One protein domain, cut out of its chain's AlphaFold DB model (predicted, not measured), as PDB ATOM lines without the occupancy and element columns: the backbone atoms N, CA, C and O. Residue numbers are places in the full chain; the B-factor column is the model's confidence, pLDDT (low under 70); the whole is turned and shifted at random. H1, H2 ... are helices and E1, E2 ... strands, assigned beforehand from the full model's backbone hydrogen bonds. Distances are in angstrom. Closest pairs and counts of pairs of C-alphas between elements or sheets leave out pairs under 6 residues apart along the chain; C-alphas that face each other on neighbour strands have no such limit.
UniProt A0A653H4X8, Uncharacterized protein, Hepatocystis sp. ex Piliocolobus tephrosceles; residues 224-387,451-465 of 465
ATOM      1  N   ILE A 224     -41.226  10.053 -37.457       92.50
ATOM      2  CA  ILE A 224     -41.892  10.947 -36.512       92.50
ATOM      3  C   ILE A 224     -41.816  10.306 -35.130       92.50
ATOM      4  O   ILE A 224     -42.289   9.181 -34.943       92.50
ATOM      5  N   LEU A 225     -41.282  11.034 -34.151       93.88
ATOM      6  CA  LEU A 225     -41.368  10.633 -32.752       93.88
ATOM      7  C   LEU A 225     -42.726  11.015 -32.155       93.88
ATOM      8  O   LEU A 225     -43.128  12.177 -32.179       93.88
ATOM      9  N   LYS A 226     -43.421  10.029 -31.593       93.19
ATOM     10  CA  LYS A 226     -44.683  10.191 -30.871       93.19
ATOM     11  C   LYS A 226     -44.468  10.138 -29.360       93.19
ATOM     12  O   LYS A 226     -43.675   9.314 -28.912       93.19
ATOM     13  N   PRO A 227     -45.187  10.955 -28.573       91.31
ATOM     14  CA  PRO A 227     -45.199  10.830 -27.119       91.31
ATOM     15  C   PRO A 227     -45.602   9.420 -26.679       91.31
ATOM     16  O   PRO A 227     -46.432   8.788 -27.340       91.31
ATOM     17  N   ILE A 228     -45.072   8.938 -25.552       90.75
ATOM     18  CA  ILE A 228     -45.540   7.655 -25.007       90.75
ATOM     19  C   ILE A 228     -46.993   7.759 -24.552       90.75
ATOM     20  O   ILE A 228     -47.443   8.785 -24.027       90.75
ATOM     21  N   ASN A 229     -47.718   6.657 -24.711       86.88
ATOM     22  CA  ASN A 229     -49.099   6.561 -24.276       86.88
ATOM     23  C   ASN A 229     -49.180   6.554 -22.740       86.88
ATOM     24  O   ASN A 229     -48.914   5.534 -22.104       86.88
ATOM     25  N   ARG A 230     -49.569   7.690 -22.146       86.69
ATOM     26  CA  ARG A 230     -49.691   7.833 -20.685       86.69
ATOM     27  C   ARG A 230     -50.855   7.049 -20.077       86.69
ATOM     28  O   ARG A 230     -50.825   6.802 -18.880       86.69
ATOM     29  N   ASN A 231     -51.795   6.562 -20.889       80.62
ATOM     30  CA  ASN A 231     -52.868   5.678 -20.414       80.62
ATOM     31  C   ASN A 231     -52.354   4.296 -19.990       80.62
ATOM     32  O   ASN A 231     -53.027   3.603 -19.244       80.62
ATOM     33  N   ASN A 232     -51.169   3.897 -20.460       83.44
ATOM     34  CA  ASN A 232     -50.545   2.626 -20.087       83.44
ATOM     35  C   ASN A 232     -49.408   2.836 -19.075       83.44
ATOM     36  O   ASN A 232     -48.572   1.953 -18.890       83.44
ATOM     37  N   TYR A 233     -49.327   4.023 -18.468       87.44
ATOM     38  CA  TYR A 233     -48.241   4.400 -17.575       87.44
ATOM     39  C   TYR A 233     -48.749   4.464 -16.138       87.44
ATOM     40  O   TYR A 233     -49.432   5.415 -15.770       87.44
ATOM     41  N   SER A 234     -48.392   3.460 -15.332       86.75
ATOM     42  CA  SER A 234     -48.965   3.226 -13.996       86.75
ATOM     43  C   SER A 234     -48.912   4.445 -13.073       86.75
ATOM     44  O   SER A 234     -49.895   4.766 -12.413       86.75
ATOM     45  N   LEU A 235     -47.790   5.171 -13.056       87.88
ATOM     46  CA  LEU A 235     -47.655   6.391 -12.254       87.88
ATOM     47  C   LEU A 235     -48.726   7.431 -12.612       87.88
ATOM     48  O   LEU A 235     -49.244   8.111 -11.737       87.88
ATOM     49  N   ILE A 236     -49.056   7.549 -13.899       87.88
ATOM     50  CA  ILE A 236     -49.998   8.545 -14.399       87.88
ATOM     51  C   ILE A 236     -51.436   8.086 -14.256       87.88
ATOM     52  O   ILE A 236     -52.272   8.873 -13.828       87.88
ATOM     53  N   THR A 237     -51.728   6.825 -14.563       87.31
ATOM     54  CA  THR A 237     -53.077   6.278 -14.387       87.31
ATOM     55  C   THR A 237     -53.520   6.370 -12.933       87.31
ATOM     56  O   THR A 237     -54.621   6.839 -12.675       87.31
ATOM     57  N   ASN A 238     -52.632   6.048 -11.987       88.44
ATOM     58  CA  ASN A 238     -52.943   6.105 -10.559       88.44
ATOM     59  C   ASN A 238     -53.229   7.535 -10.075       88.44
ATOM     60  O   ASN A 238     -54.090   7.743  -9.224       88.44
ATOM     61  N   GLU A 239     -52.504   8.536 -10.583       88.25
ATOM     62  CA  GLU A 239     -52.745   9.941 -10.226       88.25
ATOM     63  C   GLU A 239     -54.001  10.504 -10.892       88.25
ATOM     64  O   GLU A 239     -54.769  11.224 -10.256       88.25
ATOM     65  N   LEU A 240     -54.261  10.121 -12.141       86.38
ATOM     66  CA  LEU A 240     -55.508  10.441 -12.825       86.38
ATOM     67  C   LEU A 240     -56.710   9.844 -12.083       86.38
ATOM     68  O   LEU A 240     -57.666  10.558 -11.817       86.38
ATOM     69  N   GLU A 241     -56.660   8.579 -11.668       86.25
ATOM     70  CA  GLU A 241     -57.734   7.937 -10.894       86.25
ATOM     71  C   GLU A 241     -58.067   8.684  -9.598       86.25
ATOM     72  O   GLU A 241     -59.241   8.879  -9.290       86.25
ATOM     73  N   LYS A 242     -57.062   9.195  -8.875       85.88
ATOM     74  CA  LYS A 242     -57.302  10.057  -7.703       85.88
ATOM     75  C   LYS A 242     -58.081  11.317  -8.080       85.88
ATOM     76  O   LYS A 242     -58.992  11.724  -7.356       85.88
ATOM     77  N   ASN A 243     -57.761  11.903  -9.231       84.62
ATOM     78  CA  ASN A 243     -58.396  13.122  -9.718       84.62
ATOM     79  C   ASN A 243     -59.830  12.899 -10.240       84.62
ATOM     80  O   ASN A 243     -60.598  13.858 -10.277       84.62
ATOM     81  N   GLN A 244     -60.234  11.659 -10.563       81.94
ATOM     82  CA  GLN A 244     -61.611  11.342 -10.993       81.94
ATOM     83  C   GLN A 244     -62.666  11.714  -9.949       81.94
ATOM     84  O   GLN A 244     -63.804  12.016 -10.299       81.94
ATOM     85  N   SER A 245     -62.288  11.708  -8.667       76.88
ATOM     86  CA  SER A 245     -63.172  12.142  -7.581       76.88
ATOM     87  C   SER A 245     -63.528  13.635  -7.653       76.88
ATOM     88  O   SER A 245     -64.543  14.042  -7.092       76.88
ATOM     89  N   PHE A 246     -62.730  14.433  -8.370       76.31
ATOM     90  CA  PHE A 246     -62.900  15.879  -8.504       76.31
ATOM     91  C   PHE A 246     -63.356  16.301  -9.906       76.31
ATOM     92  O   PHE A 246     -64.145  17.237 -10.025       76.31
ATOM     93  N   CYS A 247     -62.864  15.653 -10.968       78.88
ATOM     94  CA  CYS A 247     -63.103  16.068 -12.354       78.88
ATOM     95  C   CYS A 247     -63.241  14.874 -13.311       78.88
ATOM     96  O   CYS A 247     -62.588  13.843 -13.149       78.88
ATOM     97  N   VAL A 248     -64.064  15.029 -14.355       80.62
ATOM     98  CA  VAL A 248     -64.217  14.012 -15.408       80.62
ATOM     99  C   VAL A 248     -62.979  14.008 -16.297       80.62
ATOM    100  O   VAL A 248     -62.565  15.036 -16.825       80.62
ATOM    101  N   ILE A 249     -62.392  12.833 -16.505       80.62
ATOM    102  CA  ILE A 249     -61.175  12.699 -17.305       80.62
ATOM    103  C   ILE A 249     -61.537  12.519 -18.773       80.62
ATOM    104  O   ILE A 249     -61.873  11.420 -19.220       80.62
ATOM    105  N   ASN A 250     -61.406  13.598 -19.538       80.75
ATOM    106  CA  ASN A 250     -61.617  13.587 -20.978       80.75
ATOM    107  C   ASN A 250     -60.290  13.424 -21.727       80.75
ATOM    108  O   ASN A 250     -59.299  14.089 -21.444       80.75
ATOM    109  N   LYS A 251     -60.263  12.560 -22.747       81.38
ATOM    110  CA  LYS A 251     -59.063  12.385 -23.590       81.38
ATOM    111  C   LYS A 251     -58.699  13.653 -24.361       81.38
ATOM    112  O   LYS A 251     -57.530  13.859 -24.664       81.38
ATOM    113  N   GLU A 252     -59.683  14.494 -24.667       82.38
ATOM    114  CA  GLU A 252     -59.486  15.764 -25.372       82.38
ATOM    115  C   GLU A 252     -58.690  16.777 -24.547       82.38
ATOM    116  O   GLU A 252     -57.978  17.604 -25.113       82.38
ATOM    117  N   SER A 253     -58.745  16.675 -23.216       82.06
ATOM    118  CA  SER A 253     -57.987  17.547 -22.324       82.06
ATOM    119  C   SER A 253     -56.572  17.037 -22.030       82.06
ATOM    120  O   SER A 253     -55.808  17.671 -21.302       82.06
ATOM    121  N   MET A 254     -56.181  15.911 -22.643       87.50
ATOM    122  CA  MET A 254     -54.827  15.370 -22.586       87.50
ATOM    123  C   MET A 254     -54.009  15.815 -23.799       87.50
ATOM    124  O   MET A 254     -54.219  15.365 -24.925       87.50
ATOM    125  N   VAL A 255     -52.999  16.647 -23.567       87.75
ATOM    126  CA  VAL A 255     -52.098  17.155 -24.603       87.75
ATOM    127  C   VAL A 255     -50.716  16.548 -24.424       87.75
ATOM    128  O   VAL A 255     -50.100  16.682 -23.371       87.75
ATOM    129  N   SER A 256     -50.194  15.913 -25.475       89.12
ATOM    130  CA  SER A 256     -48.838  15.351 -25.481       89.12
ATOM    131  C   SER A 256     -48.013  15.874 -26.654       89.12
ATOM    132  O   SER A 256     -48.512  15.943 -27.777       89.12
ATOM    133  N   LYS A 257     -46.747  16.228 -26.418       89.25
ATOM    134  CA  LYS A 257     -45.823  16.767 -27.430       89.25
ATOM    135  C   LYS A 257     -44.406  16.242 -27.218       89.25
ATOM    136  O   LYS A 257     -43.988  16.042 -26.083       89.25
ATOM    137  N   ILE A 258     -43.666  16.067 -28.311       90.06
ATOM    138  CA  ILE A 258     -42.229  15.776 -28.279       90.06
ATOM    139  C   ILE A 258     -41.447  16.961 -28.830       90.06
ATOM    140  O   ILE A 258     -41.816  17.535 -29.853       90.06
ATOM    141  N   PHE A 259     -40.335  17.272 -28.172       87.88
ATOM    142  CA  PHE A 259     -39.346  18.239 -28.624       87.88
ATOM    143  C   PHE A 259     -37.977  17.575 -28.709       87.88
ATOM    144  O   PHE A 259     -37.595  16.804 -27.832       87.88
ATOM    145  N   ILE A 260     -37.232  17.885 -29.765       89.19
ATOM    146  CA  ILE A 260     -35.875  17.385 -29.981       89.19
ATOM    147  C   ILE A 260     -34.950  18.596 -30.020       89.19
ATOM    148  O   ILE A 260     -35.205  19.546 -30.759       89.19
ATOM    149  N   SER A 261     -33.880  18.569 -29.234       86.56
ATOM    150  CA  SER A 261     -32.861  19.620 -29.236       86.56
ATOM    151  C   SER A 261     -31.459  19.021 -29.120       86.56
ATOM    152  O   SER A 261     -31.272  17.935 -28.575       86.56
ATOM    153  N   VAL A 262     -30.473  19.737 -29.657       86.50
ATOM    154  CA  VAL A 262     -29.037  19.442 -29.523       86.50
ATOM    155  C   VAL A 262     -28.354  20.345 -28.490       86.50
ATOM    156  O   VAL A 262     -27.126  20.423 -28.444       86.50
ATOM    157  N   ASP A 263     -29.146  21.048 -27.683       77.56
ATOM    158  CA  ASP A 263     -28.662  21.914 -26.617       77.56
ATOM    159  C   ASP A 263     -28.349  21.110 -25.354       77.56
ATOM    160  O   ASP A 263     -28.944  20.064 -25.071       77.56
ATOM    161  N   TYR A 264     -27.410  21.630 -24.566       74.25
ATOM    162  CA  TYR A 264     -27.135  21.101 -23.241       74.25
ATOM    163  C   TYR A 264     -28.205  21.555 -22.255       74.25
ATOM    164  O   TYR A 264     -28.402  22.754 -22.044       74.25
ATOM    165  N   PHE A 265     -28.826  20.592 -21.581       69.38
ATOM    166  CA  PHE A 265     -29.722  20.871 -20.472       69.38
ATOM    167  C   PHE A 265     -29.211  20.208 -19.203       69.38
ATOM    168  O   PHE A 265     -29.091  18.986 -19.138       69.38
ATOM    169  N   ASN A 266     -28.923  21.035 -18.200       68.38
ATOM    170  CA  ASN A 266     -28.641  20.573 -16.849       68.38
ATOM    171  C   ASN A 266     -29.933  20.018 -16.234       68.38
ATOM    172  O   ASN A 266     -30.991  20.631 -16.378       68.38
ATOM    173  N   THR A 267     -29.835  18.905 -15.512       64.31
ATOM    174  CA  THR A 267     -30.936  18.288 -14.762       64.31
ATOM    175  C   THR A 267     -31.584  19.262 -13.776       64.31
ATOM    176  O   THR A 267     -32.795  19.231 -13.594       64.31
ATOM    177  N   ASN A 268     -30.822  20.212 -13.226       60.53
ATOM    178  CA  ASN A 268     -31.349  21.266 -12.350       60.53
ATOM    179  C   ASN A 268     -32.205  22.311 -13.086       60.53
ATOM    180  O   ASN A 268     -33.009  22.998 -12.461       60.53
ATOM    181  N   ASN A 269     -32.048  22.438 -14.407       58.88
ATOM    182  CA  ASN A 269     -32.855  23.333 -15.241       58.88
ATOM    183  C   ASN A 269     -34.141  22.643 -15.725       58.88
ATOM    184  O   ASN A 269     -34.999  23.268 -16.348       58.88
ATOM    185  N   ILE A 270     -34.280  21.344 -15.454       60.53
ATOM    186  CA  ILE A 270     -35.477  20.567 -15.732       60.53
ATOM    187  C   ILE A 270     -36.489  20.864 -14.616       60.53
ATOM    188  O   ILE A 270     -36.662  20.100 -13.671       60.53
ATOM    189  N   THR A 271     -37.124  22.033 -14.688       54.41
ATOM    190  CA  THR A 271     -38.155  22.465 -13.736       54.41
ATOM    191  C   THR A 271     -39.488  22.715 -14.439       54.41
ATOM    192  O   THR A 271     -39.581  22.857 -15.662       54.41
ATOM    193  N   CYS A 272     -40.572  22.696 -13.665       53.91
ATOM    194  CA  CYS A 272     -41.916  22.873 -14.189       53.91
ATOM    195  C   CYS A 272     -42.240  24.359 -14.321       53.91
ATOM    196  O   CYS A 272     -42.738  24.954 -13.377       53.91
ATOM    197  N   CYS A 273     -41.964  24.960 -15.476       55.84
ATOM    198  CA  CYS A 273     -42.586  26.227 -15.846       55.84
ATOM    199  C   CYS A 273     -43.843  25.988 -16.694       55.84
ATOM    200  O   CYS A 273     -43.881  25.072 -17.522       55.84
ATOM    201  N   ASN A 274     -44.852  26.832 -16.495       53.41
ATOM    202  CA  ASN A 274     -46.145  26.878 -17.193       53.41
ATOM    203  C   ASN A 274     -46.064  27.299 -18.682       53.41
ATOM    204  O   ASN A 274     -47.081  27.593 -19.306       53.41
ATOM    205  N   HIS A 275     -44.872  27.320 -19.282       57.31
ATOM    206  CA  HIS A 275     -44.695  27.683 -20.685       57.31
ATOM    207  C   HIS A 275     -45.192  26.587 -21.640       57.31
ATOM    208  O   HIS A 275     -44.948  25.399 -21.437       57.31
ATOM    209  N   ASN A 276     -45.807  27.007 -22.752       50.66
ATOM    210  CA  ASN A 276     -46.259  26.126 -23.841       50.66
ATOM    211  C   ASN A 276     -45.112  25.375 -24.550       50.66
ATOM    212  O   ASN A 276     -45.358  24.372 -25.222       50.66
ATOM    213  N   ASN A 277     -43.875  25.860 -24.409       53.91
ATOM    214  CA  ASN A 277     -42.651  25.226 -24.896       53.91
ATOM    215  C   ASN A 277     -41.553  25.352 -23.823       53.91
ATOM    216  O   ASN A 277     -40.714  26.250 -23.907       53.91
ATOM    217  N   PRO A 278     -41.600  24.538 -22.756       52.81
ATOM    218  CA  PRO A 278     -40.703  24.693 -21.628       52.81
ATOM    219  C   PRO A 278     -39.338  24.124 -22.015       52.81
ATOM    220  O   PRO A 278     -39.069  22.933 -21.866       52.81
ATOM    221  N   LEU A 279     -38.479  24.987 -22.552       53.53
ATOM    222  CA  LEU A 279     -37.055  24.704 -22.639       53.53
ATOM    223  C   LEU A 279     -36.423  25.034 -21.278       53.53
ATOM    224  O   LEU A 279     -36.810  26.019 -20.655       53.53
ATOM    225  N   PRO A 280     -35.439  24.268 -20.797       44.97
ATOM    226  CA  PRO A 280     -34.840  24.441 -19.468       44.97
ATOM    227  C   PRO A 280     -34.306  25.851 -19.137       44.97
ATOM    228  O   PRO A 280     -34.227  26.222 -17.974       44.97
ATOM    229  N   HIS A 281     -33.984  26.677 -20.139       49.22
ATOM    230  CA  HIS A 281     -33.586  28.082 -19.946       49.22
ATOM    231  C   HIS A 281     -34.771  29.064 -19.810       49.22
ATOM    232  O   HIS A 281     -34.557  30.253 -19.602       49.22
ATOM    233  N   THR A 282     -36.010  28.585 -19.944       48.59
ATOM    234  CA  THR A 282     -37.249  29.383 -19.849       48.59
ATOM    235  C   THR A 282     -37.958  29.230 -18.504       48.59
ATOM    236  O   THR A 282     -38.995  29.852 -18.284       48.59
ATOM    237  N   CYS A 283     -37.435  28.408 -17.592       54.66
ATOM    238  CA  CYS A 283     -38.083  28.176 -16.311       54.66
ATOM    239  C   CYS A 283     -37.530  29.104 -15.221       54.66
ATOM    240  O   CYS A 283     -36.482  28.850 -14.634       54.66
ATOM    241  N   ASP A 284     -38.266  30.185 -14.951       56.91
ATOM    242  CA  ASP A 284     -38.100  30.997 -13.743       56.91
ATOM    243  C   ASP A 284     -38.604  30.187 -12.528       56.91
ATOM    244  O   ASP A 284     -39.743  29.707 -12.566       56.91
ATOM    245  N   PRO A 285     -37.810  30.023 -11.448       60.12
ATOM    246  CA  PRO A 285     -38.242  29.379 -10.205       60.12
ATOM    247  C   PRO A 285     -39.554  29.929  -9.631       60.12
ATOM    248  O   PRO A 285     -40.263  29.198  -8.943       60.12
ATOM    249  N   LYS A 286     -39.898  31.188  -9.932       61.75
ATOM    250  CA  LYS A 286     -41.166  31.818  -9.535       61.75
ATOM    251  C   LYS A 286     -42.396  31.219 -10.220       61.75
ATOM    252  O   LYS A 286     -43.489  31.317  -9.681       61.75
ATOM    253  N   ASN A 287     -42.222  30.588 -11.381       61.50
ATOM    254  CA  ASN A 287     -43.297  29.968 -12.164       61.50
ATOM    255  C   ASN A 287     -43.401  28.456 -11.914       61.50
ATOM    256  O   ASN A 287     -43.985  27.736 -12.730       61.50
ATOM    257  N   LYS A 288     -42.795  27.965 -10.825       67.44
ATOM    258  CA  LYS A 288     -42.859  26.560 -10.439       67.44
ATOM    259  C   LYS A 288     -44.293  26.200 -10.067       67.44
ATOM    260  O   LYS A 288     -44.905  26.841  -9.224       67.44
ATOM    261  N   ILE A 289     -44.803  25.144 -10.684       67.38
ATOM    262  CA  ILE A 289     -46.120  24.605 -10.355       67.38
ATOM    263  C   ILE A 289     -46.048  23.904  -8.989       67.38
ATOM    264  O   ILE A 289     -45.218  23.011  -8.791       67.38
ATOM    265  N   GLU A 290     -46.904  24.318  -8.054       69.19
ATOM    266  CA  GLU A 290     -47.033  23.716  -6.724       69.19
ATOM    267  C   GLU A 290     -48.042  22.559  -6.753       69.19
ATOM    268  O   GLU A 290     -49.147  22.696  -7.276       69.19
ATOM    269  N   GLY A 291     -47.661  21.400  -6.215       73.19
ATOM    270  CA  GLY A 291     -48.488  20.194  -6.202       73.19
ATOM    271  C   GLY A 291     -47.715  18.969  -5.716       73.19
ATOM    272  O   GLY A 291     -46.534  19.065  -5.366       73.19
ATOM    273  N   ILE A 292     -48.367  17.804  -5.713       79.94
ATOM    274  CA  ILE A 292     -47.706  16.530  -5.409       79.94
ATOM    275  C   ILE A 292     -46.727  16.246  -6.545       79.94
ATOM    276  O   ILE A 292     -47.141  16.045  -7.685       79.94
ATOM    277  N   SER A 293     -45.429  16.272  -6.240       82.38
ATOM    278  CA  SER A 293     -44.374  16.150  -7.242       82.38
ATOM    279  C   SER A 293     -43.594  14.849  -7.117       82.38
ATOM    280  O   SER A 293     -43.164  14.478  -6.025       82.38
ATOM    281  N   TYR A 294     -43.311  14.229  -8.254       84.94
ATOM    282  CA  TYR A 294     -42.373  13.130  -8.418       84.94
ATOM    283  C   TYR A 294     -41.215  13.589  -9.307       84.94
ATOM    284  O   TYR A 294     -41.443  14.169 -10.366       84.94
ATOM    285  N   PHE A 295     -39.975  13.327  -8.894       84.31
ATOM    286  CA  PHE A 295     -38.782  13.600  -9.694       84.31
ATOM    287  C   PHE A 295     -37.803  12.440  -9.571       84.31
ATOM    288  O   PHE A 295     -37.406  12.072  -8.464       84.31
ATOM    289  N   LYS A 296     -37.383  11.894 -10.709       87.62
ATOM    290  CA  LYS A 296     -36.374  10.843 -10.790       87.62
ATOM    291  C   LYS A 296     -35.410  11.160 -11.922       87.62
ATOM    292  O   LYS A 296     -35.825  11.465 -13.032       87.62
ATOM    293  N   THR A 297     -34.115  11.075 -11.648       86.88
ATOM    294  CA  THR A 297     -33.074  11.133 -12.677       86.88
ATOM    295  C   THR A 297     -32.171   9.928 -12.512       86.88
ATOM    296  O   THR A 297     -31.702   9.658 -11.409       86.88
ATOM    297  N   GLU A 298     -31.933   9.210 -13.603       90.50
ATOM    298  CA  GLU A 298     -31.063   8.043 -13.616       90.50
ATOM    299  C   GLU A 298     -30.237   7.976 -14.900       90.50
ATOM    300  O   GLU A 298     -30.676   8.394 -15.975       90.50
ATOM    301  N   ASN A 299     -29.028   7.429 -14.781       91.50
ATOM    302  CA  ASN A 299     -28.272   7.004 -15.950       91.50
ATOM    303  C   ASN A 299     -28.894   5.706 -16.458       91.50
ATOM    304  O   ASN A 299     -29.128   4.781 -15.682       91.50
ATOM    305  N   ILE A 300     -29.159   5.651 -17.757       92.81
ATOM    306  CA  ILE A 300     -29.744   4.480 -18.410       92.81
ATOM    307  C   ILE A 300     -28.708   3.835 -19.324       92.81
ATOM    308  O   ILE A 300     -27.725   4.466 -19.715       92.81
ATOM    309  N   THR A 301     -28.915   2.574 -19.694       92.31
ATOM    310  CA  THR A 301     -28.028   1.933 -20.670       92.31
ATOM    311  C   THR A 301     -28.348   2.404 -22.093       92.31
ATOM    312  O   THR A 301     -29.455   2.868 -22.385       92.31
ATOM    313  N   MET A 302     -27.406   2.219 -23.024       93.19
ATOM    314  CA  MET A 302     -27.656   2.426 -24.461       93.19
ATOM    315  C   MET A 302     -28.877   1.625 -24.943       93.19
ATOM    316  O   MET A 302     -29.652   2.103 -25.767       93.19
ATOM    317  N   ILE A 303     -29.064   0.410 -24.418       92.69
ATOM    318  CA  ILE A 303     -30.186  -0.464 -24.776       92.69
ATOM    319  C   ILE A 303     -31.506   0.124 -24.273       92.69
ATOM    320  O   ILE A 303     -32.494   0.104 -25.003       92.69
ATOM    321  N   ASP A 304     -31.533   0.673 -23.060       94.06
ATOM    322  CA  ASP A 304     -32.734   1.305 -22.510       94.06
ATOM    323  C   ASP A 304     -33.115   2.558 -23.297       94.06
ATOM    324  O   ASP A 304     -34.284   2.735 -23.639       94.06
ATOM    325  N   PHE A 305     -32.131   3.372 -23.696       95.56
ATOM    326  CA  PHE A 305     -32.375   4.506 -24.589       95.56
ATOM    327  C   PHE A 305     -32.973   4.048 -25.926       95.56
ATOM    328  O   PHE A 305     -33.935   4.633 -26.421       95.56
ATOM    329  N   ILE A 306     -32.431   2.977 -26.506       95.62
ATOM    330  CA  ILE A 306     -32.913   2.404 -27.767       95.62
ATOM    331  C   ILE A 306     -34.343   1.860 -27.636       95.62
ATOM    332  O   ILE A 306     -35.145   2.046 -28.550       95.62
ATOM    333  N   LYS A 307     -34.703   1.249 -26.501       94.00
ATOM    334  CA  LYS A 307     -36.084   0.825 -26.214       94.00
ATOM    335  C   LYS A 307     -37.033   2.018 -26.117       94.00
ATOM    336  O   LYS A 307     -38.108   1.987 -26.711       94.00
ATOM    337  N   GLU A 308     -36.637   3.065 -25.397       93.81
ATOM    338  CA  GLU A 308     -37.421   4.297 -25.284       93.81
ATOM    339  C   GLU A 308     -37.601   4.968 -26.656       93.81
ATOM    340  O   GLU A 308     -38.696   5.423 -26.992       93.81
ATOM    341  N   TYR A 309     -36.559   4.981 -27.488       95.19
ATOM    342  CA  TYR A 309     -36.645   5.448 -28.869       95.19
ATOM    343  C   TYR A 309     -37.632   4.594 -29.680       95.19
ATOM    344  O   TYR A 309     -38.585   5.145 -30.225       95.19
ATOM    345  N   TYR A 310     -37.488   3.265 -29.677       94.62
ATOM    346  CA  TYR A 310     -38.355   2.330 -30.408       94.62
ATOM    347  C   TYR A 310     -39.847   2.524 -30.108       94.62
ATOM    348  O   TYR A 310     -40.658   2.588 -31.030       94.62
ATOM    349  N   GLN A 311     -40.210   2.707 -28.834       92.56
ATOM    350  CA  GLN A 311     -41.598   2.933 -28.408       92.56
ATOM    351  C   GLN A 311     -42.236   4.198 -29.007       92.56
ATOM    352  O   GLN A 311     -43.461   4.316 -29.035       92.56
ATOM    353  N   ARG A 312     -41.421   5.152 -29.470       93.00
ATOM    354  CA  ARG A 312     -41.862   6.456 -29.978       93.00
ATOM    355  C   ARG A 312     -41.834   6.544 -31.502       93.00
ATOM    356  O   ARG A 312     -42.340   7.519 -32.047       93.00
ATOM    357  N   ILE A 313     -41.270   5.570 -32.213       94.75
ATOM    358  CA  ILE A 313     -41.090   5.659 -33.667       94.75
ATOM    359  C   ILE A 313     -42.411   5.445 -34.410       94.75
ATOM    360  O   ILE A 313     -43.076   4.419 -34.276       94.75
ATOM    361  N   LYS A 314     -42.729   6.369 -35.319       92.94
ATOM    362  CA  LYS A 314     -43.591   6.122 -36.477       92.94
ATOM    363  C   LYS A 314     -42.807   6.453 -37.742       92.94
ATOM    364  O   LYS A 314     -42.402   7.594 -37.925       92.94
ATOM    365  N   ILE A 315     -42.594   5.479 -38.620       91.12
ATOM    366  CA  ILE A 315     -41.772   5.690 -39.817       91.12
ATOM    367  C   ILE A 315     -42.458   6.640 -40.811       91.12
ATOM    368  O   ILE A 315     -43.677   6.580 -40.991       91.12
ATOM    369  N   ILE A 316     -41.664   7.507 -41.447       86.12
ATOM    370  CA  ILE A 316     -42.094   8.382 -42.547       86.12
ATOM    371  C   ILE A 316     -41.914   7.639 -43.868       86.12
ATOM    372  O   ILE A 316     -40.858   7.052 -44.111       86.12
ATOM    373  N   ASP A 317     -42.956   7.648 -44.701       80.50
ATOM    374  CA  ASP A 317     -42.920   7.086 -46.051       80.50
ATOM    375  C   ASP A 317     -42.319   8.068 -47.044       80.50
ATOM    376  O   ASP A 317     -43.025   8.888 -47.622       80.50
ATOM    377  N   ASP A 318     -40.999   8.021 -47.171       79.25
ATOM    378  CA  ASP A 318     -40.254   8.865 -48.092       79.25
ATOM    379  C   ASP A 318     -39.246   8.006 -48.862       79.25
ATOM    380  O   ASP A 318     -38.264   7.502 -48.306       79.25
ATOM    381  N   GLU A 319     -39.506   7.831 -50.155       74.06
ATOM    382  CA  GLU A 319     -38.674   7.035 -51.056       74.06
ATOM    383  C   GLU A 319     -37.253   7.593 -51.202       74.06
ATOM    384  O   GLU A 319     -36.316   6.826 -51.398       74.06
ATOM    385  N   ILE A 320     -37.056   8.907 -51.052       76.38
ATOM    386  CA  ILE A 320     -35.738   9.546 -51.161       76.38
ATOM    387  C   ILE A 320     -34.899   9.207 -49.931       76.38
ATOM    388  O   ILE A 320     -33.718   8.876 -50.048       76.38
ATOM    389  N   ILE A 321     -35.508   9.257 -48.745       75.75
ATOM    390  CA  ILE A 321     -34.834   8.930 -47.481       75.75
ATOM    391  C   ILE A 321     -34.508   7.438 -47.412       75.75
ATOM    392  O   ILE A 321     -33.431   7.059 -46.950       75.75
ATOM    393  N   TRP A 322     -35.429   6.598 -47.881       74.69
ATOM    394  CA  TRP A 322     -35.325   5.145 -47.784       74.69
ATOM    395  C   TRP A 322     -34.800   4.468 -49.050       74.69
ATOM    396  O   TRP A 322     -34.796   3.246 -49.098       74.69
ATOM    397  N   ASN A 323     -34.313   5.210 -50.046       71.38
ATOM    398  CA  ASN A 323     -33.952   4.693 -51.375       71.38
ATOM    399  C   ASN A 323     -33.082   3.414 -51.334       71.38
ATOM    400  O   ASN A 323     -33.356   2.426 -52.008       71.38
ATOM    401  N   THR A 324     -32.076   3.372 -50.455       64.81
ATOM    402  CA  THR A 324     -31.171   2.217 -50.289       64.81
ATOM    403  C   THR A 324     -31.749   1.056 -49.474       64.81
ATOM    404  O   THR A 324     -31.182  -0.035 -49.486       64.81
ATOM    405  N   CYS A 325     -32.840   1.261 -48.735       66.25
ATOM    406  CA  CYS A 325     -33.401   0.302 -47.774       66.25
ATOM    407  C   CYS A 325     -34.942   0.308 -47.757       66.25
ATOM    408  O   CYS A 325     -35.539   0.029 -46.716       66.25
ATOM    409  N   TYR A 326     -35.594   0.617 -48.882       66.00
ATOM    410  CA  TYR A 326     -37.038   0.879 -48.950       66.00
ATOM    411  C   TYR A 326     -37.875  -0.285 -48.402       66.00
ATOM    412  O   TYR A 326     -38.750  -0.109 -47.560       66.00
ATOM    413  N   PHE A 327     -37.501  -1.510 -48.770       67.44
ATOM    414  CA  PHE A 327     -38.124  -2.756 -48.312       67.44
ATOM    415  C   PHE A 327     -37.889  -3.073 -46.819       67.44
ATOM    416  O   PHE A 327     -38.471  -4.014 -46.289       67.44
ATOM    417  N   ARG A 328     -37.051  -2.298 -46.118       73.12
ATOM    418  CA  ARG A 328     -36.761  -2.434 -44.678       73.12
ATOM    419  C   ARG A 328     -37.256  -1.257 -43.859       73.12
ATOM    420  O   ARG A 328     -36.843  -1.093 -42.712       73.12
ATOM    421  N   LYS A 329     -38.111  -0.421 -44.438       82.00
ATOM    422  CA  LYS A 329     -38.704   0.730 -43.776       82.00
ATOM    423  C   LYS A 329     -39.600   0.269 -42.618       82.00
ATOM    424  O   LYS A 329     -40.807   0.094 -42.760       82.00
ATOM    425  N   SER A 330     -38.996   0.055 -41.455       88.38
ATOM    426  CA  SER A 330     -39.683  -0.409 -40.256       88.38
ATOM    427  C   SER A 330     -39.055   0.198 -38.994       88.38
ATOM    428  O   SER A 330     -37.865   0.544 -38.999       88.38
ATOM    429  N   PRO A 331     -39.830   0.335 -37.900       91.06
ATOM    430  CA  PRO A 331     -39.302   0.780 -36.613       91.06
ATOM    431  C   PRO A 331     -38.128  -0.072 -36.126       91.06
ATOM    432  O   PRO A 331     -37.134   0.469 -35.644       91.06
ATOM    433  N   GLU A 332     -38.205  -1.392 -36.298       90.75
ATOM    434  CA  GLU A 332     -37.174  -2.346 -35.887       90.75
ATOM    435  C   GLU A 332     -35.861  -2.090 -36.625       90.75
ATOM    436  O   GLU A 332     -34.811  -1.984 -35.997       90.75
ATOM    437  N   PHE A 333     -35.909  -1.933 -37.950       89.94
ATOM    438  CA  PHE A 333     -34.700  -1.711 -38.736       89.94
ATOM    439  C   PHE A 333     -34.035  -0.368 -38.416       89.94
ATOM    440  O   PHE A 333     -32.822  -0.318 -38.210       89.94
ATOM    441  N   LEU A 334     -34.821   0.712 -38.309       91.81
ATOM    442  CA  LEU A 334     -34.296   2.035 -37.950       91.81
ATOM    443  C   LEU A 334     -33.629   2.018 -36.568       91.81
ATOM    444  O   LEU A 334     -32.554   2.585 -36.377       91.81
ATOM    445  N   THR A 335     -34.247   1.312 -35.624       93.56
ATOM    446  CA  THR A 335     -33.740   1.124 -34.261       93.56
ATOM    447  C   THR A 335     -32.431   0.337 -34.252       93.56
ATOM    448  O   THR A 335     -31.490   0.707 -33.550       93.56
ATOM    449  N   LEU A 336     -32.331  -0.720 -35.066       91.12
ATOM    450  CA  LEU A 336     -31.099  -1.499 -35.217       91.12
ATOM    451  C   LEU A 336     -29.962  -0.683 -35.830       91.12
ATOM    452  O   LEU A 336     -28.827  -0.781 -35.364       91.12
ATOM    453  N   LEU A 337     -30.262   0.145 -36.833       92.44
ATOM    454  CA  LEU A 337     -29.291   1.064 -37.423       92.44
ATOM    455  C   LEU A 337     -28.799   2.095 -36.402       92.44
ATOM    456  O   LEU A 337     -27.591   2.308 -36.297       92.44
ATOM    457  N   LEU A 338     -29.702   2.699 -35.620       94.25
ATOM    458  CA  LEU A 338     -29.325   3.666 -34.586       94.25
ATOM    459  C   LEU A 338     -28.462   3.020 -33.492       94.25
ATOM    460  O   LEU A 338     -27.454   3.594 -33.080       94.25
ATOM    461  N   LEU A 339     -28.816   1.808 -33.054       94.19
ATOM    462  CA  LEU A 339     -28.025   1.048 -32.086       94.19
ATOM    463  C   LEU A 339     -26.612   0.778 -32.615       94.19
ATOM    464  O   LEU A 339     -25.634   0.983 -31.896       94.19
ATOM    465  N   GLU A 340     -26.484   0.325 -33.863       92.75
ATOM    466  CA  GLU A 340     -25.170   0.051 -34.448       92.75
ATOM    467  C   GLU A 340     -24.351   1.337 -34.628       92.75
ATOM    468  O   GLU A 340     -23.143   1.343 -34.378       92.75
ATOM    469  N   TYR A 341     -25.004   2.451 -34.967       92.75
ATOM    470  CA  TYR A 341     -24.370   3.765 -35.001       92.75
ATOM    471  C   TYR A 341     -23.827   4.164 -33.619       92.75
ATOM    472  O   TYR A 341     -22.663   4.552 -33.503       92.75
ATOM    473  N   PHE A 342     -24.617   4.013 -32.552       93.12
ATOM    474  CA  PHE A 342     -24.171   4.311 -31.189       93.12
ATOM    475  C   PHE A 342     -23.026   3.415 -30.723       93.12
ATOM    476  O   PHE A 342     -22.113   3.917 -30.073       93.12
ATOM    477  N   LYS A 343     -22.998   2.134 -31.105       90.69
ATOM    478  CA  LYS A 343     -21.843   1.258 -30.843       90.69
ATOM    479  C   LYS A 343     -20.574   1.746 -31.536       90.69
ATOM    480  O   LYS A 343     -19.512   1.772 -30.917       90.69
ATOM    481  N   CYS A 344     -20.682   2.162 -32.799       88.38
ATOM    482  CA  CYS A 344     -19.551   2.737 -33.527       88.38
ATOM    483  C   CYS A 344     -19.038   3.998 -32.823       88.38
ATOM    484  O   CYS A 344     -17.839   4.135 -32.593       88.38
ATOM    485  N   MET A 345     -19.949   4.888 -32.420       86.00
ATOM    486  CA  MET A 345     -19.598   6.115 -31.706       86.00
ATOM    487  C   MET A 345     -18.975   5.834 -30.339       86.00
ATOM    488  O   MET A 345     -17.963   6.444 -30.009       86.00
ATOM    489  N   ALA A 346     -19.514   4.883 -29.574       86.94
ATOM    490  CA  ALA A 346     -18.953   4.475 -28.290       86.94
ATOM    491  C   ALA A 346     -17.511   3.970 -28.442       86.94
ATOM    492  O   ALA A 346     -16.622   4.418 -27.723       86.94
ATOM    493  N   SER A 347     -17.250   3.106 -29.431       83.38
ATOM    494  CA  SER A 347     -15.897   2.615 -29.720       83.38
ATOM    495  C   SER A 347     -14.927   3.757 -30.047       83.38
ATOM    496  O   SER A 347     -13.823   3.809 -29.506       83.38
ATOM    497  N   VAL A 348     -15.357   4.721 -30.867       80.50
ATOM    498  CA  VAL A 348     -14.553   5.909 -31.186       80.50
ATOM    499  C   VAL A 348     -14.276   6.737 -29.927       80.50
ATOM    500  O   VAL A 348     -13.130   7.087 -29.671       80.50
ATOM    501  N   VAL A 349     -15.291   7.017 -29.112       79.12
ATOM    502  CA  VAL A 349     -15.160   7.790 -27.863       79.12
ATOM    503  C   VAL A 349     -14.184   7.145 -26.900       79.12
ATOM    504  O   VAL A 349     -13.305   7.831 -26.374       79.12
ATOM    505  N   HIS A 350     -14.297   5.833 -26.710       76.94
ATOM    506  CA  HIS A 350     -13.397   5.084 -25.846       76.94
ATOM    507  C   HIS A 350     -11.946   5.169 -26.330       76.94
ATOM    508  O   HIS A 350     -11.057   5.409 -25.513       76.94
ATOM    509  N   ASN A 351     -11.704   5.102 -27.645       76.44
ATOM    510  CA  ASN A 351     -10.361   5.277 -28.213       76.44
ATOM    511  C   ASN A 351      -9.762   6.667 -27.925       76.44
ATOM    512  O   ASN A 351      -8.542   6.811 -27.860       76.44
ATOM    513  N   TYR A 352     -10.603   7.685 -27.716       73.88
ATOM    514  CA  TYR A 352     -10.192   9.055 -27.390       73.88
ATOM    515  C   TYR A 352     -10.367   9.424 -25.904       73.88
ATOM    516  O   TYR A 352     -10.344  10.612 -25.573       73.88
ATOM    517  N   ASN A 353     -10.509   8.441 -25.001       72.00
ATOM    518  CA  ASN A 353     -10.725   8.638 -23.555       72.00
ATOM    519  C   ASN A 353     -11.926   9.538 -23.211       72.00
ATOM    520  O   ASN A 353     -11.892  10.281 -22.229       72.00
ATOM    521  N   GLY A 354     -12.957   9.518 -24.047       74.94
ATOM    522  CA  GLY A 354     -14.194  10.239 -23.801       74.94
ATOM    523  C   GLY A 354     -15.231   9.413 -23.036       74.94
ATOM    524  O   GLY A 354     -15.018   8.229 -22.760       74.94
ATOM    525  N   ASN A 355     -16.374  10.037 -22.748       81.06
ATOM    526  CA  ASN A 355     -17.536   9.405 -22.128       81.06
ATOM    527  C   ASN A 355     -18.734   9.425 -23.070       81.06
ATOM    528  O   ASN A 355     -18.984  10.413 -23.763       81.06
ATOM    529  N   PHE A 356     -19.513   8.348 -23.037       86.50
ATOM    530  CA  PHE A 356     -20.789   8.273 -23.729       86.50
ATOM    531  C   PHE A 356     -21.879   7.896 -22.731       86.50
ATOM    532  O   PHE A 356     -21.951   6.755 -22.285       86.50
ATOM    533  N   ILE A 357     -22.674   8.886 -22.325       88.81
ATOM    534  CA  ILE A 357     -23.615   8.770 -21.208       88.81
ATOM    535  C   ILE A 357     -25.033   8.940 -21.736       88.81
ATOM    536  O   ILE A 357     -25.323   9.874 -22.485       88.81
ATOM    537  N   PHE A 358     -25.922   8.059 -21.295       92.00
ATOM    538  CA  PHE A 358     -27.355   8.171 -21.515       92.00
ATOM    539  C   PHE A 358     -28.032   8.426 -20.177       92.00
ATOM    540  O   PHE A 358     -27.699   7.797 -19.174       92.00
ATOM    541  N   SER A 359     -29.000   9.331 -20.158       90.88
ATOM    542  CA  SER A 359     -29.779   9.603 -18.954       90.88
ATOM    543  C   SER A 359     -31.257   9.730 -19.269       90.88
ATOM    544  O   SER A 359     -31.647  10.119 -20.376       90.88
ATOM    545  N   LYS A 360     -32.064   9.389 -18.271       91.81
ATOM    546  CA  LYS A 360     -33.501   9.595 -18.252       91.81
ATOM    547  C   LYS A 360     -33.842  10.432 -17.032       91.81
ATOM    548  O   LYS A 360     -33.542  10.046 -15.902       91.81
ATOM    549  N   THR A 361     -34.504  11.553 -17.270       88.88
ATOM    550  CA  THR A 361     -35.133  12.347 -16.219       88.88
ATOM    551  C   THR A 361     -36.635  12.263 -16.395       88.88
ATOM    552  O   THR A 361     -37.158  12.499 -17.479       88.88
ATOM    553  N   GLU A 362     -37.331  11.925 -15.325       89.12
ATOM    554  CA  GLU A 362     -38.776  11.831 -15.263       89.12
ATOM    555  C   GLU A 362     -39.285  12.750 -14.165       89.12
ATOM    556  O   GLU A 362     -38.759  12.786 -13.050       89.12
ATOM    557  N   TYR A 363     -40.315  13.512 -14.499       86.06
ATOM    558  CA  TYR A 363     -40.914  14.464 -13.592       86.06
ATOM    559  C   TYR A 363     -42.418  14.499 -13.763       86.06
ATOM    560  O   TYR A 363     -42.908  14.678 -14.877       86.06
ATOM    561  N   MET A 364     -43.148  14.418 -12.661       87.06
ATOM    562  CA  MET A 364     -44.596  14.559 -12.646       87.06
ATOM    563  C   MET A 364     -45.016  15.518 -11.536       87.06
ATOM    564  O   MET A 364     -44.419  15.528 -10.465       87.06
ATOM    565  N   VAL A 365     -46.026  16.340 -11.810       86.56
ATOM    566  CA  VAL A 365     -46.719  17.161 -10.814       86.56
ATOM    567  C   VAL A 365     -48.210  17.013 -10.999       86.56
ATOM    568  O   VAL A 365     -48.707  17.170 -12.115       86.56
ATOM    569  N   ASN A 366     -48.904  16.779  -9.893       85.75
ATOM    570  CA  ASN A 366     -50.352  16.770  -9.816       85.75
ATOM    571  C   ASN A 366     -50.842  17.891  -8.881       85.75
ATOM    572  O   ASN A 366     -50.493  17.926  -7.700       85.75
ATOM    573  N   CYS A 367     -51.651  18.800  -9.422       83.94
ATOM    574  CA  CYS A 367     -52.294  19.908  -8.708       83.94
ATOM    575  C   CYS A 367     -53.777  19.631  -8.409       83.94
ATOM    576  O   CYS A 367     -54.490  20.526  -7.962       83.94
ATOM    577  N   GLY A 368     -54.269  18.429  -8.717       80.44
ATOM    578  CA  GLY A 368     -55.678  18.045  -8.631       80.44
ATOM    579  C   GLY A 368     -56.457  18.374  -9.904       80.44
ATOM    580  O   GLY A 368     -56.980  17.472 -10.546       80.44
ATOM    581  N   TYR A 369     -56.491  19.647 -10.311       83.06
ATOM    582  CA  TYR A 369     -57.196  20.115 -11.524       83.06
ATOM    583  C   TYR A 369     -56.299  20.184 -12.774       83.06
ATOM    584  O   TYR A 369     -56.777  20.376 -13.888       83.06
ATOM    585  N   GLN A 370     -54.985  20.050 -12.593       85.06
ATOM    586  CA  GLN A 370     -54.006  19.941 -13.671       85.06
ATOM    587  C   GLN A 370     -52.946  18.922 -13.294       85.06
ATOM    588  O   GLN A 370     -52.536  18.825 -12.135       85.06
ATOM    589  N   MET A 371     -52.450  18.202 -14.294       86.44
ATOM    590  CA  MET A 371     -51.343  17.279 -14.121       86.44
ATOM    591  C   MET A 371     -50.359  17.416 -15.274       86.44
ATOM    592  O   MET A 371     -50.725  17.419 -16.449       86.44
ATOM    593  N   TYR A 372     -49.083  17.490 -14.928       86.81
ATOM    594  CA  TYR A 372     -47.982  17.596 -15.868       86.81
ATOM    595  C   TYR A 372     -47.082  16.390 -15.694       86.81
ATOM    596  O   TYR A 372     -46.692  16.065 -14.579       86.81
ATOM    597  N   HIS A 373     -46.706  15.754 -16.795       88.38
ATOM    598  CA  HIS A 373     -45.728  14.676 -16.782       88.38
ATOM    599  C   HIS A 373     -44.735  14.879 -17.914       88.38
ATOM    600  O   HIS A 373     -45.108  15.103 -19.062       88.38
ATOM    601  N   ARG A 374     -43.450  14.833 -17.593       86.75
ATOM    602  CA  ARG A 374     -42.374  15.123 -18.525       86.75
ATOM    603  C   ARG A 374     -41.287  14.070 -18.397       86.75
ATOM    604  O   ARG A 374     -40.877  13.724 -17.293       86.75
ATOM    605  N   ILE A 375     -40.839  13.573 -19.541       89.75
ATOM    606  CA  ILE A 375     -39.737  12.622 -19.644       89.75
ATOM    607  C   ILE A 375     -38.701  13.224 -20.583       89.75
ATOM    608  O   ILE A 375     -39.015  13.548 -21.724       89.75
ATOM    609  N   TRP A 376     -37.466  13.344 -20.117       89.88
ATOM    610  CA  TRP A 376     -36.325  13.746 -20.925       89.88
ATOM    611  C   TRP A 376     -35.385  12.566 -21.080       89.88
ATOM    612  O   TRP A 376     -34.938  11.985 -20.095       89.88
ATOM    613  N   LEU A 377     -35.073  12.234 -22.325       92.00
ATOM    614  CA  LEU A 377     -34.026  11.284 -22.674       92.00
ATOM    615  C   LEU A 377     -32.860  12.088 -23.220       92.00
ATOM    616  O   LEU A 377     -33.031  12.834 -24.188       92.00
ATOM    617  N   GLN A 378     -31.691  11.951 -22.607       90.88
ATOM    618  CA  GLN A 378     -30.520  12.730 -22.987       90.88
ATOM    619  C   GLN A 378     -29.340  11.833 -23.333       90.88
ATOM    620  O   GLN A 378     -29.108  10.812 -22.684       90.88
ATOM    621  N   ILE A 379     -28.584  12.258 -24.343       92.06
ATOM    622  CA  ILE A 379     -27.300  11.680 -24.731       92.06
ATOM    623  C   ILE A 379     -26.223  12.738 -24.532       92.06
ATOM    624  O   ILE A 379     -26.333  13.849 -25.061       92.06
ATOM    625  N   PHE A 380     -25.161  12.357 -23.830       88.12
ATOM    626  CA  PHE A 380     -23.951  13.145 -23.657       88.12
ATOM    627  C   PHE A 380     -22.784  12.416 -24.310       88.12
ATOM    628  O   PHE A 380     -22.446  11.291 -23.946       88.12
ATOM    629  N   TYR A 381     -22.177  13.070 -25.291       83.44
ATOM    630  CA  TYR A 381     -21.017  12.568 -26.011       83.44
ATOM    631  C   TYR A 381     -19.839  13.489 -25.723       83.44
ATOM    632  O   TYR A 381     -19.725  14.555 -26.323       83.44
ATOM    633  N   GLU A 382     -18.985  13.100 -24.785       82.75
ATOM    634  CA  GLU A 382     -17.827  13.876 -24.335       82.75
ATOM    635  C   GLU A 382     -16.556  13.280 -24.931       82.75
ATOM    636  O   GLU A 382     -16.316  12.086 -24.795       82.75
ATOM    637  N   TYR A 383     -15.720  14.084 -25.587       74.00
ATOM    638  CA  TYR A 383     -14.485  13.598 -26.204       74.00
ATOM    639  C   TYR A 383     -13.391  14.666 -26.252       74.00
ATOM    640  O   TYR A 383     -13.654  15.865 -26.365       74.00
ATOM    641  N   GLY A 384     -12.141  14.203 -26.229       59.84
ATOM    642  CA  GLY A 384     -10.952  15.027 -26.419       59.84
ATOM    643  C   GLY A 384     -10.061  15.126 -25.182       59.84
ATOM    644  O   GLY A 384     -10.509  15.411 -24.083       59.84
ATOM    645  N   GLN A 385      -8.761  14.959 -25.394       54.03
ATOM    646  CA  GLN A 385      -7.730  15.695 -24.671       54.03
ATOM    647  C   GLN A 385      -7.149  16.660 -25.695       54.03
ATOM    648  O   GLN A 385      -6.468  16.217 -26.622       54.03
ATOM    649  N   GLU A 386      -7.397  17.965 -25.582       42.25
ATOM    650  CA  GLU A 386      -6.532  18.882 -26.319       42.25
ATOM    651  C   GLU A 386      -5.099  18.692 -25.814       42.25
ATOM    652  O   GLU A 386      -4.804  18.785 -24.623       42.25
ATOM    653  N   SER A 387      -4.232  18.316 -26.750       37.47
ATOM    654  CA  SER A 387      -2.864  17.860 -26.552       37.47
ATOM    655  C   SER A 387      -2.107  18.626 -25.462       37.47
ATOM    656  O   SER A 387      -1.897  19.838 -25.565       37.47
ATOM    657  N   LYS A 451     -14.711  18.392 -25.666       69.88
ATOM    658  CA  LYS A 451     -15.818  18.775 -26.543       69.88
ATOM    659  C   LYS A 451     -16.999  17.877 -26.216       69.88
ATOM    660  O   LYS A 451     -16.831  16.660 -26.170       69.88
ATOM    661  N   THR A 452     -18.180  18.464 -26.067       74.94
ATOM    662  CA  THR A 452     -19.395  17.702 -25.772       74.94
ATOM    663  C   THR A 452     -20.457  17.932 -26.840       74.94
ATOM    664  O   THR A 452     -20.720  19.069 -27.231       74.94
ATOM    665  N   LEU A 453     -21.037  16.846 -27.348       84.62
ATOM    666  CA  LEU A 453     -22.229  16.860 -28.194       84.62
ATOM    667  C   LEU A 453     -23.424  16.370 -27.377       84.62
ATOM    668  O   LEU A 453     -23.285  15.476 -26.540       84.62
ATOM    669  N   TYR A 454     -24.591  16.951 -27.648       88.06
ATOM    670  CA  TYR A 454     -25.807  16.715 -26.880       88.06
ATOM    671  C   TYR A 454     -26.966  16.335 -27.798       88.06
ATOM    672  O   TYR A 454     -27.066  16.812 -28.932       88.06
ATOM    673  N   LEU A 455     -27.847  15.483 -27.289       91.50
ATOM    674  CA  LEU A 455     -29.195  15.272 -27.806       91.50
ATOM    675  C   LEU A 455     -30.134  15.191 -26.613       91.50
ATOM    676  O   LEU A 455     -29.848  14.474 -25.662       91.50
ATOM    677  N   THR A 456     -31.263  15.883 -26.694       89.88
ATOM    678  CA  THR A 456     -32.361  15.767 -25.742       89.88
ATOM    679  C   THR A 456     -33.659  15.523 -26.492       89.88
ATOM    680  O   THR A 456     -34.005  16.277 -27.401       89.88
ATOM    681  N   ILE A 457     -34.383  14.488 -26.076       91.38
ATOM    682  CA  ILE A 457     -35.760  14.203 -26.478       91.38
ATOM    683  C   ILE A 457     -36.633  14.488 -25.263       91.38
ATOM    684  O   ILE A 457     -36.542  13.782 -24.261       91.38
ATOM    685  N   ALA A 458     -37.450  15.531 -25.343       89.00
ATOM    686  CA  ALA A 458     -38.355  15.950 -24.285       89.00
ATOM    687  C   ALA A 458     -39.791  15.557 -24.650       89.00
ATOM    688  O   ALA A 458     -40.368  16.094 -25.592       89.00
ATOM    689  N   ASP A 459     -40.355  14.608 -23.916       90.62
ATOM    690  CA  ASP A 459     -41.716  14.095 -24.055       90.62
ATOM    691  C   ASP A 459     -42.586  14.723 -22.962       90.62
ATOM    692  O   ASP A 459     -42.485  14.377 -21.783       90.62
ATOM    693  N   HIS A 460     -43.402  15.695 -23.357       88.38
ATOM    694  CA  HIS A 460     -44.250  16.482 -22.475       88.38
ATOM    695  C   HIS A 460     -45.698  16.027 -22.578       88.38
ATOM    696  O   HIS A 460     -46.252  15.939 -23.669       88.38
ATOM    697  N   TYR A 461     -46.319  15.827 -21.427       89.62
ATOM    698  CA  TYR A 461     -47.725  15.519 -21.256       89.62
ATOM    699  C   TYR A 461     -48.349  16.531 -20.290       89.62
ATOM    700  O   TYR A 461     -47.749  16.881 -19.268       89.62
ATOM    701  N   ARG A 462     -49.562  16.973 -20.613       87.94
ATOM    702  CA  ARG A 462     -50.421  17.782 -19.755       87.94
ATOM    703  C   ARG A 462     -51.838  17.228 -19.798       87.94
ATOM    704  O   ARG A 462     -52.326  16.901 -20.875       87.94
ATOM    705  N   TRP A 463     -52.477  17.163 -18.644       88.12
ATOM    706  CA  TRP A 463     -53.915  17.004 -18.508       88.12
ATOM    707  C   TRP A 463     -54.462  18.222 -17.775       88.12
ATOM    708  O   TRP A 463     -53.908  18.618 -16.747       88.12
ATOM    709  N   ASP A 464     -55.526  18.791 -18.325       84.56
ATOM    710  CA  ASP A 464     -56.307  19.858 -17.710       84.56
ATOM    711  C   ASP A 464     -57.725  19.314 -17.443       84.56
ATOM    712  O   ASP A 464     -58.257  18.564 -18.265       84.56
ATOM    713  N   ALA A 465     -58.305  19.619 -16.283       79.00
ATOM    714  CA  ALA A 465     -59.657  19.191 -15.910       79.00
ATOM    715  C   ALA A 465     -60.771  19.844 -16.740       79.00
ATOM    716  O   ALA A 465     -60.602  21.018 -17.151       79.00
TER     717      ALA A 465
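What this domain is: This is residues 224 to 387 and 451 to 465 of the 465 residues of an uncharacterized protein of Hepatocystis sp. ex Piliocolobus tephrosceles (UniProt A0A653H4X8). Look for one twisted sheet of five strands, with helices H1, H2 and H3 over one face and the long loop of residues 262 to 291 crossing over the other. The 179 printed residues hold three named helices and six named strands, in the order H1 E1 E2 H2 E3 H3 E4 E5 E6, class mixed. The sheet, E1 E6 E5 E4 E2, is antiparallel. The whole is only just compact, close to loose, with a radius of gyration of the C-alphas of 18.6 A and spans of 57, 45 and 25 A.

How they stand to each other: Start at E5, residues 370 to 383, which forms a hairpin with E4, residues 355 to 366; N 363 and O 374 are within hydrogen-bond range at 2.9 A. E5's other neighbour is E6, residues 451 to 464, with N 377 and O 457 at 2.9 A. At the edges find E1, residues 254 to 261, with N 257 and O 460 of E6 at 2.8 A, and E2, residues 292 to 300, with N 296 and O 362 of E4 at 2.9 A. H1, residues 234 to 243, H2, residues 302 to 312, and H3, residues 331 to 351, are on the same face, two layers in all, helices on a sheet. H1 runs along the strands at a height over the sheet of 9.6 A; its closest C-alphas to E4 are Glu 239 and Asn 366, 7.2 A. H2 runs slantwise to them, at 42 degrees to E5 on the local plane. H2 and H3 touch, closest at the C-alphas of Tyr 310 and Thr 335, 6.1 A, at a shallow tilt of 28 degrees, opposite ways. Every O i to N i+4 pair is within range in H1 and H3, and 6 of 7 in H2.

Where its parts are: Find C-alpha 234 at (-48.965, 3.226, -13.996), where H1 begins. H3 spans 30.5 A, E4 35.8 A and E5 41.9 A. E3, residues 313 to 315, pairs with no named strand. E6 runs 41.5 A to C-alpha 464 at (-56.307, 19.858, -17.710).

The domain as a whole: The C-alphas farthest apart, Ser 245 and Ser 387, are 63.5 A apart. Residues 388 to 450 are cut out, with 13.0 A between C-alphas 387 and 451. The links E1 to E2 and E3 to H3 are long. pLDDT is under 70 at residues 265 to 290, 324 to 327, 384 to 387 and 451.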